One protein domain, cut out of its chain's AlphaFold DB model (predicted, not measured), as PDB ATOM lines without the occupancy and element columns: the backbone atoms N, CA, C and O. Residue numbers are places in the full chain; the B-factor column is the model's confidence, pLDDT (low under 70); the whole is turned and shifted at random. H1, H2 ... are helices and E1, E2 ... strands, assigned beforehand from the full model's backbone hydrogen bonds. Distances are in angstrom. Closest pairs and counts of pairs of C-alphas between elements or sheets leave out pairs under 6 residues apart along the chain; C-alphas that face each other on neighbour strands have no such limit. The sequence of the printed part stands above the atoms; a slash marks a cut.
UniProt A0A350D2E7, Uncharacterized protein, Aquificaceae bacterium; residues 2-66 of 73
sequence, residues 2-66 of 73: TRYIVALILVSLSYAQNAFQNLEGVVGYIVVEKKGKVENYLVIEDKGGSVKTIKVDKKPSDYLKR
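Overview. This is residues 2 to 66 of the 73 residues of an uncharacterized protein of Aquificaceae bacterium (UniProt A0A350D2E7). A lone helix, H1, sticks out as an arm (residues 2 to 18 stand free) from a small, strongly twisted three-stranded sheet, and a short helix, H2, only grazes that sheet near the last printed residue. The printed part has 65 residues, with named elements in the order H1, E1, E2, E3, H2; its class is mixed, helices and strands. The sheet's order is E1 - E2 - E3, antiparallel, a meander, each strand the antiparallel neighbour of the one before. The whole is only just loose, close to extended, with a radius of gyration of the C-alphas of 15.9 A and spans of 45 by 34 by 24 A.

Arrangement. H1, residues 2 to 16, is not on the sheet. E1, residues 26 to 34, and E2, residues 37 to 45, form a hairpin at 158 degrees, with N 30 and O 41 2.8 A apart, within hydrogen-bond range. E2 and E3, residues 51 to 56, form a second hairpin at 144 degrees, with N 44 and O 52 at 2.8 A, within hydrogen-bond range. E1 and E3 are the edge strands. H2, residues 60 to 64, only grazes the sheet with residues 60 to 63; its closest C-alphas to E1 are those of Pro 60 and Tyr 29, 7.2 A apart. H1 and H2 are apart. In H1 and H2 every O i to N i+4 pair is within hydrogen-bond range.

Along the chain. H1 begins at C-alpha 2 (25.770, -7.584, 44.691) and is 21.5 A long. E1 spans 23.1 A, E2 26.1 A and E3 16.0 A, E1 beginning at C-alpha 26 (9.061, 24.937, 26.129). H2, 6.6 A long, ends at C-alpha 64 (-2.965, 23.530, 28.830).

Size, cuts and confidence. The C-alphas farthest apart, of Arg 3 and Gly 36, are 46.2 A apart. The printed part has no cut and no long link. The mean pLDDT of the printed part is 74.2; residues 2 to 3, 11 to 25, 60 and 63 to 66 are under 70.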
ATOM      1  N   THR A   2      27.208  -7.932  44.743       66.44
ATOM      2  CA  THR A   2      25.770  -7.584  44.691       66.44
ATOM      3  C   THR A   2      25.445  -6.127  45.052       66.44
ATOM      4  O   THR A   2      24.582  -5.519  44.432       66.44
ATOM      5  N   ARG A   3      26.186  -5.519  45.992       69.81
ATOM      6  CA  ARG A   3      26.003  -4.108  46.390       69.81
ATOM      7  C   ARG A   3      26.297  -3.102  45.268       69.81
ATOM      8  O   ARG A   3      25.596  -2.103  45.158       69.81
ATOM      9  N   TYR A   4      27.290  -3.378  44.422       78.25
ATOM     10  CA  TYR A   4      27.654  -2.492  43.310       78.25
ATOM     11  C   TYR A   4      26.637  -2.561  42.169       78.25
ATOM     12  O   TYR A   4      26.349  -1.547  41.546       78.25
ATOM     13  N   ILE A   5      26.039  -3.735  41.951       79.31
ATOM     14  CA  ILE A   5      24.988  -3.932  40.944       79.31
ATOM     15  C   ILE A   5      23.728  -3.148  41.333       79.31
ATOM     16  O   ILE A   5      23.163  -2.447  40.499       79.31
ATOM     17  N   VAL A   6      23.331  -3.189  42.609       80.81
ATOM     18  CA  VAL A   6      22.184  -2.410  43.109       80.81
ATOM     19  C   VAL A   6      22.432  -0.904  42.976       80.81
ATOM     20  O   VAL A   6      21.544  -0.180  42.536       80.81
ATOM     21  N   ALA A   7      23.645  -0.430  43.277       77.00
ATOM     22  CA  ALA A   7      24.001   0.977  43.091       77.00
ATOM     23  C   ALA A   7      23.934   1.406  41.613       77.00
ATOM     24  O   ALA A   7      23.397   2.468  41.314       77.00
ATOM     25  N   LEU A   8      24.409   0.568  40.685       77.88
ATOM     26  CA  LEU A   8      24.370   0.867  39.250       77.88
ATOM     27  C   LEU A   8      22.934   0.954  38.710       77.88
ATOM     28  O   LEU A   8      22.636   1.823  37.894       77.88
ATOM     29  N   ILE A   9      22.044   0.082  39.196       76.81
ATOM     30  CA  ILE A   9      20.616   0.079  38.847       76.81
ATOM     31  C   ILE A   9      19.910   1.326  39.398       76.81
ATOM     32  O   ILE A   9      19.092   1.930  38.714       76.81
ATOM     33  N   LEU A  10      20.234   1.754  40.619       72.56
ATOM     34  CA  LEU A  10      19.646   2.965  41.198       72.56
ATOM     35  C   LEU A  10      20.107   4.236  40.471       72.56
ATOM     36  O   LEU A  10      19.306   5.139  40.246       72.56
ATOM     37  N   VAL A  11      21.375   4.293  40.050       68.38
ATOM     38  CA  VAL A  11      21.895   5.413  39.254       68.38
ATOM     39  C   VAL A  11      21.210   5.467  37.888       68.38
ATOM     40  O   VAL A  11      20.748   6.533  37.489       68.38
ATOM     41  N   SER A  12      21.068   4.337  37.188       62.03
ATOM     42  CA  SER A  12      20.393   4.316  35.883       62.03
ATOM     43  C   SER A  12      18.903   4.669  35.974       62.03
ATOM     44  O   SER A  12      18.396   5.369  35.096       62.03
ATOM     45  N   LEU A  13      18.219   4.286  37.057       59.72
ATOM     46  CA  LEU A  13      16.838   4.700  37.325       59.72
ATOM     47  C   LEU A  13      16.715   6.215  37.576       59.72
ATOM     48  O   LEU A  13      15.802   6.835  37.033       59.72
ATOM     49  N   SER A  14      17.656   6.835  38.299       56.41
ATOM     50  CA  SER A  14      17.687   8.299  38.478       56.41
ATOM     51  C   SER A  14      17.916   9.056  37.166       56.41
ATOM     52  O   SER A  14      17.310  10.106  36.947       56.41
ATOM     53  N   TYR A  15      18.750   8.528  36.262       55.12
ATOM     54  CA  TYR A  15      18.957   9.134  34.940       55.12
ATOM     55  C   TYR A  15      17.729   9.001  34.025       55.12
ATOM     56  O   TYR A  15      17.481   9.886  33.208       55.12
ATOM     57  N   ALA A  16      16.924   7.945  34.179       51.12
ATOM     58  CA  ALA A  16      15.714   7.738  33.382       51.12
ATOM     59  C   ALA A  16      14.521   8.613  33.820       51.12
ATOM     60  O   ALA A  16      13.592   8.815  33.038       51.12
ATOM     61  N   GLN A  17      14.524   9.149  35.045       48.56
ATOM     62  CA  GLN A  17      13.377   9.891  35.588       48.56
ATOM     63  C   GLN A  17      13.264  11.356  35.132       48.56
ATOM     64  O   GLN A  17      12.224  11.974  35.356       48.56
ATOM     65  N   ASN A  18      14.264  11.920  34.449       47.59
ATOM     66  CA  ASN A  18      14.322  13.366  34.206       47.59
ATOM     67  C   ASN A  18      14.178  13.778  32.736       47.59
ATOM     68  O   ASN A  18      14.872  14.673  32.268       47.59
ATOM     69  N   ALA A  19      13.218  13.200  32.013       47.50
ATOM     70  CA  ALA A  19      12.809  13.743  30.711       47.50
ATOM     71  C   ALA A  19      11.959  15.033  30.826       47.50
ATOM     72  O   ALA A  19      11.684  15.675  29.817       47.50
ATOM     73  N   PHE A  20      11.531  15.418  32.040       50.22
ATOM     74  CA  PHE A  20      10.530  16.477  32.248       50.22
ATOM     75  C   PHE A  20      10.796  17.416  33.436       50.22
ATOM     76  O   PHE A  20       9.863  18.068  33.904       50.22
ATOM     77  N   GLN A  21      12.026  17.506  33.953       45.69
ATOM     78  CA  GLN A  21      12.283  18.367  35.119       45.69
ATOM     79  C   GLN A  21      12.278  19.871  34.820       45.69
ATOM     80  O   GLN A  21      12.113  20.644  35.753       45.69
ATOM     81  N   ASN A  22      12.344  20.300  33.559       50.25
ATOM     82  CA  ASN A  22      12.229  21.712  33.205       50.25
ATOM     83  C   ASN A  22      11.291  21.874  32.003       50.25
ATOM     84  O   ASN A  22      11.685  21.661  30.864       50.25
ATOM     85  N   LEU A  23      10.039  22.261  32.266       60.75
ATOM     86  CA  LEU A  23       9.183  22.896  31.249       60.75
ATOM     87  C   LEU A  23       9.640  24.344  30.958       60.75
ATOM     88  O   LEU A  23       9.059  25.017  30.112       60.75
ATOM     89  N   GLU A  24      10.667  24.826  31.668       61.22
ATOM     90  CA  GLU A  24      11.384  26.066  31.375       61.22
ATOM     91  C   GLU A  24      11.991  25.968  29.964       61.22
ATOM     92  O   GLU A  24      12.778  25.063  29.691       61.22
ATOM     93  N   GLY A  25      11.583  26.858  29.057       67.81
ATOM     94  CA  GLY A  25      12.036  26.855  27.662       67.81
ATOM     95  C   GLY A  25      11.155  26.068  26.690       67.81
ATOM     96  O   GLY A  25      11.480  26.014  25.511       67.81
ATOM     97  N   VAL A  26      10.028  25.473  27.107       79.88
ATOM     98  CA  VAL A  26       9.061  24.937  26.129       79.88
ATOM     99  C   VAL A  26       8.447  26.100  25.350       79.88
ATOM    100  O   VAL A  26       7.749  26.935  25.919       79.88
ATOM    101  N   VAL A  27       8.678  26.120  24.040       82.38
ATOM    102  CA  VAL A  27       8.196  27.172  23.130       82.38
ATOM    103  C   VAL A  27       7.115  26.675  22.177       82.38
ATOM    104  O   VAL A  27       6.455  27.469  21.512       82.38
ATOM    105  N   GLY A  28       6.902  25.360  22.102       82.75
ATOM    106  CA  GLY A  28       5.910  24.812  21.192       82.75
ATOM    107  C   GLY A  28       5.614  23.336  21.380       82.75
ATOM    108  O   GLY A  28       6.251  22.616  22.150       82.75
ATOM    109  N   TYR A  29       4.620  22.892  20.623       86.19
ATOM    110  CA  TYR A  29       4.162  21.515  20.564       86.19
ATOM    111  C   TYR A  29       3.926  21.147  19.100       86.19
ATOM    112  O   TYR A  29       3.317  21.918  18.360       86.19
ATOM    113  N   ILE A  30       4.371  19.962  18.687       88.25
ATOM    114  CA  ILE A  30       4.180  19.445  17.330       88.25
ATOM    115  C   ILE A  30       3.433  18.112  17.404       88.25
ATOM    116  O   ILE A  30       3.819  17.204  18.138       88.25
ATOM    117  N   VAL A  31       2.378  17.990  16.598       89.88
ATOM    118  CA  VAL A  31       1.698  16.721  16.312       89.88
ATOM    119  C   VAL A  31       2.120  16.271  14.917       89.88
ATOM    120  O   VAL A  31       1.979  17.035  13.963       89.88
ATOM    121  N   VAL A  32       2.608  15.041  14.781       91.12
ATOM    122  CA  VAL A  32       2.942  14.447  13.478       91.12
ATOM    123  C   VAL A  32       2.188  13.139  13.316       91.12
ATOM    124  O   VAL A  32       2.253  12.271  14.181       91.12
ATOM    125  N   GLU A  33       1.508  12.962  12.187       92.00
ATOM    126  CA  GLU A  33       0.990  11.652  11.805       92.00
ATOM    127  C   GLU A  33       2.004  10.929  10.915       92.00
ATOM    128  O   GLU A  33       2.446  11.443   9.887       92.00
ATOM    129  N   LYS A  34       2.368   9.704  11.298       88.81
ATOM    130  CA  LYS A  34       3.265   8.849  10.526       88.81
ATOM    131  C   LYS A  34       2.659   7.462  10.380       88.81
ATOM    132  O   LYS A  34       2.613   6.687  11.332       88.81
ATOM    133  N   LYS A  35       2.227   7.131   9.157       89.75
ATOM    134  CA  LYS A  35       1.638   5.822   8.811       89.75
ATOM    135  C   LYS A  35       0.446   5.457   9.718       89.75
ATOM    136  O   LYS A  35       0.391   4.347  10.244       89.75
ATOM    137  N   GLY A  36      -0.458   6.410   9.957       91.50
ATOM    138  CA  GLY A  36      -1.635   6.222  10.813       91.50
ATOM    139  C   GLY A  36      -1.346   6.184  12.318       91.50
ATOM    140  O   GLY A  36      -2.249   5.918  13.106       91.50
ATOM    141  N   LYS A  37      -0.101   6.435  12.745       89.75
ATOM    142  CA  LYS A  37       0.252   6.623  14.157       89.75
ATOM    143  C   LYS A  37       0.516   8.097  14.424       89.75
ATOM    144  O   LYS A  37       1.333   8.709  13.739       89.75
ATOM    145  N   VAL A  38      -0.152   8.639  15.435       89.56
ATOM    146  CA  VAL A  38       0.088  10.002  15.910       89.56
ATOM    147  C   VAL A  38       1.278   9.996  16.860       89.56
ATOM    148  O   VAL A  38       1.316   9.230  17.823       89.56
ATOM    149  N   GLU A  39       2.245  10.859  16.586       90.44
ATOM    150  CA  GLU A  39       3.395  11.128  17.432       90.44
ATOM    151  C   GLU A  39       3.338  12.571  17.920       90.44
ATOM    152  O   GLU A  39       3.037  13.498  17.167       90.44
ATOM    153  N   ASN A  40       3.636  12.754  19.198       88.44
ATOM    154  CA  ASN A  40       3.559  14.036  19.868       88.44
ATOM    155  C   ASN A  40       4.955  14.467  20.288       88.44
ATOM    156  O   ASN A  40       5.740  13.650  20.774       88.44
ATOM    157  N   TYR A  41       5.257  15.746  20.118       87.00
ATOM    158  CA  TYR A  41       6.565  16.294  20.428       87.00
ATOM    159  C   TYR A  41       6.450  17.646  21.123       87.00
ATOM    160  O   TYR A  41       5.608  18.467  20.766       87.00
ATOM    161  N   LEU A  42       7.339  17.897  22.079       86.50
ATOM    162  CA  LEU A  42       7.579  19.226  22.632       86.50
ATOM    163  C   LEU A  42       8.780  19.864  21.952       86.50
ATOM    164  O   LEU A  42       9.780  19.189  21.700       86.50
ATOM    165  N   VAL A  43       8.682  21.165  21.701       85.69
ATOM    166  CA  VAL A  43       9.773  22.001  21.205       85.69
ATOM    167  C   VAL A  43      10.291  22.833  22.365       85.69
ATOM    168  O   VAL A  43       9.520  23.545  23.012       85.69
ATOM    169  N   ILE A  44      11.587  22.722  22.630       85.50
ATOM    170  CA  ILE A  44      12.261  23.364  23.754       85.50
ATOM    171  C   ILE A  44      13.398  24.221  23.217       85.50
ATOM    172  O   ILE A  44      14.245  23.732  22.470       85.50
ATOM    173  N   GLU A  45      13.420  25.482  23.617       81.50
ATOM    174  CA  GLU A  45      14.534  26.396  23.443       81.50
ATOM    175  C   GLU A  45      15.385  26.400  24.718       81.50
ATOM    176  O   GLU A  45      14.902  26.656  25.822       81.50
ATOM    177  N   ASP A  46      16.660  26.064  24.568       77.00
ATOM    178  CA  ASP A  46      17.640  26.140  25.647       77.00
ATOM    179  C   ASP A  46      18.066  27.599  25.871       77.00
ATOM    180  O   ASP A  46      18.014  28.423  24.958       77.00
ATOM    181  N   LYS A  47      18.599  27.921  27.051       73.62
ATOM    182  CA  LYS A  47      19.057  29.280  27.407       73.62
ATOM    183  C   LYS A  47      20.185  29.802  26.498       73.62
ATOM    184  O   LYS A  47      20.462  30.995  26.495       73.62
ATOM    185  N   GLY A  48      20.823  28.920  25.724       73.81
ATOM    186  CA  GLY A  48      21.795  29.251  24.675       73.81
ATOM    187  C   GLY A  48      21.207  29.435  23.266       73.81
ATOM    188  O   GLY A  48      21.977  29.466  22.310       73.81
ATOM    189  N   GLY A  49      19.878  29.489  23.112       73.94
ATOM    190  CA  GLY A  49      19.186  29.673  21.825       73.94
ATOM    191  C   GLY A  49      19.110  28.419  20.946       73.94
ATOM    192  O   GLY A  49      18.690  28.482  19.793       73.94
ATOM    193  N   SER A  50      19.536  27.258  21.455       81.25
ATOM    194  CA  SER A  50      19.439  25.998  20.714       81.25
ATOM    195  C   SER A  50      18.041  25.399  20.848       81.25
ATOM    196  O   SER A  50      17.553  25.246  21.966       81.25
ATOM    197  N   VAL A  51      17.438  24.989  19.731       83.81
ATOM    198  CA  VAL A  51      16.107  24.369  19.710       83.81
ATOM    199  C   VAL A  51      16.226  22.848  19.639       83.81
ATOM    200  O   VAL A  51      16.970  22.309  18.817       83.81
ATOM    201  N   LYS A  52      15.483  22.145  20.495       84.06
ATOM    202  CA  LYS A  52      15.427  20.678  20.552       84.06
ATOM    203  C   LYS A  52      13.984  20.195  20.571       84.06
ATOM    204  O   LYS A  52      13.103  20.843  21.129       84.06
ATOM    205  N   THR A  53      13.769  19.011  20.006       85.25
ATOM    206  CA  THR A  53      12.454  18.372  19.938       85.25
ATOM    207  C   THR A  53      12.474  17.066  20.721       85.25
ATOM    208  O   THR A  53      13.325  16.212  20.474       85.25
ATOM    209  N   ILE A  54      11.537  16.890  21.653       84.75
ATOM    210  CA  ILE A  54      11.438  15.697  22.506       84.75
ATOM    211  C   ILE A  54      10.109  15.004  22.243       84.75
ATOM    212  O   ILE A  54       9.059  15.636  22.320       84.75
ATOM    213  N   LYS A  55      10.146  13.699  21.946       85.25
ATOM    214  CA  LYS A  55       8.935  12.887  21.790       85.25
ATOM    215  C   LYS A  55       8.265  12.686  23.146       85.25
ATOM    216  O   LYS A  55       8.931  12.343  24.120       85.25
ATOM    217  N   VAL A  56       6.954  12.877  23.199       83.69
ATOM    218  CA  VAL A  56       6.151  12.757  24.418       83.69
ATOM    219  C   VAL A  56       4.924  11.889  24.176       83.69
ATOM    220  O   VAL A  56       4.403  11.832  23.067       83.69
ATOM    221  N   ASP A  57       4.432  11.245  25.231       82.44
ATOM    222  CA  ASP A  57       3.199  10.445  25.170       82.44
ATOM    223  C   ASP A  57       1.954  11.225  25.632       82.44
ATOM    224  O   ASP A  57       0.823  10.763  25.483       82.44
ATOM    225  N   LYS A  58       2.148  12.429  26.182       76.19
ATOM    226  CA  LYS A  58       1.068  13.307  26.657       76.19
ATOM    227  C   LYS A  58       0.455  14.108  25.517       76.19
ATOM    228  O   LYS A  58       1.152  14.486  24.578       76.19
ATOM    229  N   LYS A  59      -0.837  14.413  25.642       71.94
ATOM    230  CA  LYS A  59      -1.594  15.212  24.671       71.94
ATOM    231  C   LYS A  59      -1.429  16.711  24.959       71.94
ATOM    232  O   LYS A  59      -1.150  17.074  26.103       71.94
ATOM    233  N   PRO A  60      -1.674  17.607  23.979       68.25
ATOM    234  CA  PRO A  60      -1.552  19.055  24.189       68.25
ATOM    235  C   PRO A  60      -2.418  19.552  25.356       68.25
ATOM    236  O   PRO A  60      -1.992  20.380  26.157       68.25
ATOM    237  N   SER A  61      -3.617  18.978  25.499       70.19
ATOM    238  CA  SER A  61      -4.576  19.284  26.567       70.19
ATOM    239  C   SER A  61      -4.019  19.090  27.977       70.19
ATOM    240  O   SER A  61      -4.436  19.786  28.899       70.19
ATOM    241  N   ASP A  62      -3.074  18.167  28.155       70.94
ATOM    242  CA  ASP A  62      -2.480  17.867  29.461       70.94
ATOM    243  C   ASP A  62      -1.509  18.967  29.916       70.94
ATOM    244  O   ASP A  62      -1.246  19.107  31.110       70.94
ATOM    245  N   TYR A  63      -1.000  19.769  28.975       65.94
ATOM    246  CA  TYR A  63      -0.150  20.930  29.248       65.94
ATOM    247  C   TYR A  63      -0.974  22.206  29.457       65.94
ATOM    248  O   TYR A  63      -0.624  23.027  30.302       65.94
ATOM    249  N   LEU A  64      -2.100  22.348  28.750       63.22
ATOM    250  CA  LEU A  64      -2.965  23.530  28.830       63.22
ATOM    251  C   LEU A  64      -3.699  23.658  30.175       63.22
ATOM    252  O   LEU A  64      -3.874  24.770  30.664       63.22
ATOM    253  N   LYS A  65      -4.058  22.542  30.829       57.25
ATOM    254  CA  LYS A  65      -4.765  22.567  32.128       57.25
ATOM    255  C   LYS A  65      -3.992  23.257  33.259       57.25
ATOM    256  O   LYS A  65      -4.605  23.684  34.226       57.25
ATOM    257  N   ARG A  66      -2.665  23.395  33.151       52.84
ATOM    258  CA  ARG A  66      -1.860  24.110  34.158       52.84
ATOM    259  C   ARG A  66      -1.969  25.635  34.068       52.84
ATOM    260  O   ARG A  66      -1.567  26.307  35.008       52.84
TER     261      ARG A  66